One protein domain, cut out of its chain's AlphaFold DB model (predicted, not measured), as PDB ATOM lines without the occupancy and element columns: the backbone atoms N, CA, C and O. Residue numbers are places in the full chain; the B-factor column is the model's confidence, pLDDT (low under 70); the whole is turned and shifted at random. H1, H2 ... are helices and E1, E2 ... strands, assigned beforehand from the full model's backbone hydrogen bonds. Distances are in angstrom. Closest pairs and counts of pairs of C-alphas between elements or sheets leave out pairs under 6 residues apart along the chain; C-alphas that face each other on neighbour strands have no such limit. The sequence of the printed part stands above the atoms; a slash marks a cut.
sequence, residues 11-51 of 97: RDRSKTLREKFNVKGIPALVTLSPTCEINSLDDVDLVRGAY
ATOM      1  N   ARG A  11      35.738  34.904  -6.676       57.66
ATOM      2  CA  ARG A  11      35.855  36.066  -7.574       57.66
ATOM      3  C   ARG A  11      34.708  37.047  -7.373       57.66
ATOM      4  O   ARG A  11      34.943  38.256  -7.333       57.66
ATOM      5  N   ASP A  12      33.502  36.529  -7.165       62.53
ATOM      6  CA  ASP A  12      32.322  37.350  -6.898       62.53
ATOM      7  C   ASP A  12      32.434  38.058  -5.544       62.53
ATOM      8  O   ASP A  12      32.087  39.236  -5.430       62.53
ATOM      9  N   ARG A  13      33.011  37.398  -4.526       63.12
ATOM     10  CA  ARG A  13      33.317  38.047  -3.236       63.12
ATOM     11  C   ARG A  13      34.313  39.181  -3.380       63.12
ATOM     12  O   ARG A  13      34.055  40.264  -2.861       63.12
ATOM     13  N   SER A  14      35.427  38.956  -4.068       65.06
ATOM     14  CA  SER A  14      36.466  39.977  -4.217       65.06
ATOM     15  C   SER A  14      35.958  41.197  -4.983       65.06
ATOM     16  O   SER A  14      36.232  42.328  -4.581       65.06
ATOM     17  N   LYS A  15      35.151  40.992  -6.033       69.81
ATOM     18  CA  LYS A  15      34.509  42.084  -6.775       69.81
ATOM     19  C   LYS A  15      33.524  42.865  -5.901       69.81
ATOM     20  O   LYS A  15      33.618  44.085  -5.823       69.81
ATOM     21  N   THR A  16      32.661  42.155  -5.175       74.38
ATOM     22  CA  THR A  16      31.674  42.769  -4.270       74.38
ATOM     23  C   THR A  16      32.349  43.594  -3.174       74.38
ATOM     24  O   THR A  16      31.895  44.687  -2.855       74.38
ATOM     25  N   LEU A  17      33.450  43.102  -2.597       74.19
ATOM     26  CA  LEU A  17      34.194  43.825  -1.562       74.19
ATOM     27  C   LEU A  17      34.911  45.052  -2.130       74.19
ATOM     28  O   LEU A  17      34.862  46.116  -1.516       74.19
ATOM     29  N   ARG A  18      35.530  44.928  -3.311       75.06
ATOM     30  CA  ARG A  18      36.166  46.055  -4.003       75.06
ATOM     31  C   ARG A  18      35.164  47.176  -4.276       75.06
ATOM     32  O   ARG A  18      35.487  48.331  -4.029       75.06
ATOM     33  N   GLU A  19      33.970  46.839  -4.755       80.06
ATOM     34  CA  GLU A  19      32.898  47.809  -5.007       80.06
ATOM     35  C   GLU A  19      32.365  48.404  -3.697       80.06
ATOM     36  O   GLU A  19      32.308  49.623  -3.557       80.06
ATOM     37  N   LYS A  20      32.055  47.557  -2.706       82.25
ATOM     38  CA  LYS A  20      31.508  47.980  -1.407       82.25
ATOM     39  C   LYS A  20      32.425  48.950  -0.663       82.25
ATOM     40  O   LYS A  20      31.937  49.890  -0.047       82.25
ATOM     41  N   PHE A  21      33.732  48.715  -0.709       81.81
ATOM     42  CA  PHE A  21      34.727  49.545  -0.030       81.81
ATOM     43  C   PHE A  21      35.436  50.526  -0.969       81.81
ATOM     44  O   PHE A  21      36.398  51.168  -0.563       81.81
ATOM     45  N   ASN A  22      34.968  50.653  -2.215       81.38
ATOM     46  CA  ASN A  22      35.529  51.547  -3.230       81.38
ATOM     47  C   ASN A  22      37.063  51.441  -3.366       81.38
ATOM     48  O   ASN A  22      37.773  52.445  -3.463       81.38
ATOM     49  N   VAL A  23      37.592  50.214  -3.347       78.94
ATOM     50  CA  VAL A  23      39.036  49.967  -3.417       78.94
ATOM     51  C   VAL A  23      39.531  50.231  -4.842       78.94
ATOM     52  O   VAL A  23      39.312  49.438  -5.761       78.94
ATOM     53  N   LYS A  24      40.215  51.364  -5.034       74.94
ATOM     54  CA  LYS A  24      40.693  51.826  -6.351       74.94
ATOM     55  C   LYS A  24      41.976  51.136  -6.823       74.94
ATOM     56  O   LYS A  24      42.209  51.044  -8.025       74.94
ATOM     57  N   GLY A  25      42.787  50.617  -5.905       71.88
ATOM     58  CA  GLY A  25      44.079  49.996  -6.200       71.88
ATOM     59  C   GLY A  25      44.546  49.096  -5.062       71.88
ATOM     60  O   GLY A  25      43.903  49.039  -4.019       71.88
ATOM     61  N   ILE A  26      45.638  48.366  -5.284       72.38
ATOM     62  CA  ILE A  26      46.315  47.577  -4.248       72.38
ATOM     63  C   ILE A  26      47.763  48.063  -4.093       72.38
ATOM     64  O   ILE A  26      48.351  48.488  -5.089       72.38
ATOM     65  N   PRO A  27      48.356  47.971  -2.889       69.12
ATOM     66  CA  PRO A  27      47.744  47.507  -1.637       69.12
ATOM     67  C   PRO A  27      46.695  48.490  -1.092       69.12
ATOM     68  O   PRO A  27      46.825  49.693  -1.278       69.12
ATOM     69  N   ALA A  28      45.664  47.964  -0.428       71.62
ATOM     70  CA  ALA A  28      44.610  48.742   0.222       71.62
ATOM     71  C   ALA A  28      44.321  48.176   1.613       71.62
ATOM     72  O   ALA A  28      44.368  46.959   1.810       71.62
ATOM     73  N   LEU A  29      44.007  49.060   2.558       75.69
ATOM     74  CA  LEU A  29      43.673  48.714   3.931       75.69
ATOM     75  C   LEU A  29      42.372  49.418   4.308       75.69
ATOM     76  O   LEU A  29      42.274  50.636   4.202       75.69
ATOM     77  N   VAL A  30      41.378  48.635   4.719       74.88
ATOM     78  CA  VAL A  30      40.054  49.135   5.097       74.88
ATOM     79  C   VAL A  30      39.808  48.796   6.551       74.88
ATOM     80  O   VAL A  30      39.644  47.622   6.884       74.88
ATOM     81  N   THR A  31      39.764  49.813   7.398       72.81
ATOM     82  CA  THR A  31      39.598  49.663   8.844       72.81
ATOM     83  C   THR A  31      38.116  49.772   9.201       72.81
ATOM     84  O   THR A  31      37.462  50.753   8.840       72.81
ATOM     85  N   LEU A  32      37.571  48.764   9.894       70.50
ATOM     86  CA  LEU A  32      36.149  48.689  10.250       70.50
ATOM     87  C   LEU A  32      35.927  48.710  11.755       70.50
ATOM     88  O   LEU A  32      36.646  48.025  12.484       70.50
ATOM     89  N   SER A  33      34.886  49.405  12.204       65.19
ATOM     90  CA  SER A  33      34.449  49.407  13.594       65.19
ATOM     91  C   SER A  33      33.854  48.056  14.051       65.19
ATOM     92  O   SER A  33      33.513  47.224  13.208       65.19
ATOM     93  N   PRO A  34      33.681  47.793  15.365       63.03
ATOM     94  CA  PRO A  34      32.889  46.681  15.887       63.03
ATOM     95  C   PRO A  34      31.452  46.713  15.371       63.03
ATOM     96  O   PRO A  34      30.861  45.668  15.130       63.03
ATOM     97  N   THR A  35      30.908  47.911  15.137       68.69
ATOM     98  CA  THR A  35      29.602  48.116  14.496       68.69
ATOM     99  C   THR A  35      29.649  47.943  12.970       68.69
ATOM    100  O   THR A  35      28.629  48.102  12.306       68.69
ATOM    101  N   CYS A  36      30.796  47.539  12.407       67.56
ATOM    102  CA  CYS A  36      31.055  47.339  10.976       67.56
ATOM    103  C   CYS A  36      30.974  48.615  10.117       67.56
ATOM    104  O   CYS A  36      30.761  48.536   8.904       67.56
ATOM    105  N   GLU A  37      31.170  49.780  10.728       74.81
ATOM    106  CA  GLU A  37      31.275  51.067  10.043       74.81
ATOM    107  C   GLU A  37      32.702  51.280   9.530       74.81
ATOM    108  O   GLU A  37      33.666  50.777  10.102       74.81
ATOM    109  N   ILE A  38      32.853  51.987   8.410       75.75
ATOM    110  CA  ILE A  38      34.171  52.248   7.823       75.75
ATOM    111  C   ILE A  38      34.804  53.418   8.570       75.75
ATOM    112  O   ILE A  38      34.318  54.541   8.468       75.75
ATOM    113  N   ASN A  39      35.909  53.159   9.265       67.31
ATOM    114  CA  ASN A  39      36.651  54.195   9.983       67.31
ATOM    115  C   ASN A  39      37.685  54.873   9.078       67.31
ATOM    116  O   ASN A  39      37.881  56.081   9.165       67.31
ATOM    117  N   SER A  40      38.317  54.109   8.180       67.12
ATOM    118  CA  SER A  40      39.262  54.629   7.187       67.12
ATOM    119  C   SER A  40      39.409  53.677   5.996       67.12
ATOM    120  O   SER A  40      39.204  52.464   6.114       67.12
ATOM    121  N   LEU A  41      39.751  54.245   4.838       65.94
ATOM    122  CA  LEU A  41      39.965  53.543   3.567       65.94
ATOM    123  C   LEU A  41      41.423  53.614   3.073       65.94
ATOM    124  O   LEU A  41      41.714  53.050   2.018       65.94
ATOM    125  N   ASP A  42      42.313  54.318   3.787       66.06
ATOM    126  CA  ASP A  42      43.665  54.637   3.298       66.06
ATOM    127  C   ASP A  42      44.734  54.657   4.408       66.06
ATOM    128  O   ASP A  42      45.568  55.552   4.508       66.06
ATOM    129  N   ASP A  43      44.723  53.640   5.272       69.00
ATOM    130  CA  ASP A  43      45.683  53.529   6.385       69.00
ATOM    131  C   ASP A  43      46.983  52.796   5.991       69.00
ATOM    132  O   ASP A  43      47.798  52.437   6.846       69.00
ATOM    133  N   VAL A  44      47.195  52.535   4.695       68.62
ATOM    134  CA  VAL A  44      48.329  51.729   4.210       68.62
ATOM    135  C   VAL A  44      49.663  52.373   4.583       68.62
ATOM    136  O   VAL A  44      50.564  51.687   5.070       68.62
ATOM    137  N   ASP A  45      49.798  53.683   4.385       67.00
ATOM    138  CA  ASP A  45      51.039  54.402   4.684       67.00
ATOM    139  C   ASP A  45      51.283  54.541   6.191       67.00
ATOM    140  O   ASP A  45      52.425  54.483   6.651       67.00
ATOM    141  N   LEU A  46      50.207  54.602   6.974       67.25
ATOM    142  CA  LEU A  46      50.246  54.622   8.433       67.25
ATOM    143  C   LEU A  46      50.799  53.295   8.979       67.25
ATOM    144  O   LEU A  46      51.718  53.279   9.800       67.25
ATOM    145  N   VAL A  47      50.324  52.170   8.435       68.12
ATOM    146  CA  VAL A  47      50.855  50.838   8.760       68.12
ATOM    147  C   VAL A  47      52.289  50.663   8.268       68.12
ATOM    148  O   VAL A  47      53.099  50.064   8.975       68.12
ATOM    149  N   ARG A  48      52.647  51.197   7.096       67.19
ATOM    150  CA  ARG A  48      54.034  51.157   6.599       67.19
ATOM    151  C   ARG A  48      54.994  51.904   7.523       67.19
ATOM    152  O   ARG A  48      56.069  51.382   7.805       67.19
ATOM    153  N   GLY A  49      54.596  53.071   8.031       67.88
ATOM    154  CA  GLY A  49      55.385  53.839   8.999       67.88
ATOM    155  C   GLY A  49      55.588  53.116  10.337       67.88
ATOM    156  O   GLY A  49      56.629  53.274  10.969       67.88
ATOM    157  N   ALA A  50      54.635  52.270  10.738       69.88
ATOM    158  CA  ALA A  50      54.650  51.517  11.994       69.88
ATOM    159  C   ALA A  50      54.791  49.991  11.798       69.88
ATOM    160  O   ALA A  50      54.327  49.205  12.631       69.88
ATOM    161  N   TYR A  51      55.440  49.554  10.710       62.50
ATOM    162  CA  TYR A  51      55.404  48.169  10.219       62.50
ATOM    163  C   TYR A  51      55.701  47.108  11.289       62.50
ATOM    164  O   TYR A  51      54.945  46.150  11.447       62.50
TER     165      TYR A  51
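This is residues 11 to 51 of the 97 residues of the protein "Hypothetical protein" of Rotaria sp. Silwood2 (UniProt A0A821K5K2). Two short helices, H1 and H2, sit at opposite ends of a flat piece, and between them a long loop folds back on itself, residues 31 to 32 pairing antiparallel with the short strand E1. The 41 printed residues hold H1, E1 and H2 in that order, mostly helix, with under half of the residues in named elements. The whole is only just loose, close to compact, with a radius of gyration of the C-alphas of 11.2 A, and spans 32 by 25 by 13 A.

Start at H1, residues 11 to 20; it is apart from E1, residues 38 to 40, and from H2, residues 44 to 49. E1 and H2 are apart too. E1 pairs with no named strand. In H1 and H2 every O i to N i+4 pair is within hydrogen-bond range.

Find C-alpha 11 at (35.855, 36.066, -7.574); from there H1 runs 14.1 A to C-alpha 20. E1 covers 5.7 A. H2 runs 8.8 A, ending at C-alpha 49, (55.385, 53.839, 8.999).

The C-alphas of Asp 12 and Gly 49, the two farthest apart, are 32.5 A apart. The printed part has no cut. The link from H1 to E1 is long, 17 residues; that from E1 to H2 is tight. Look for pLDDT under 70 at residues 11 to 15, 27, 33 to 36 and 39 to 51.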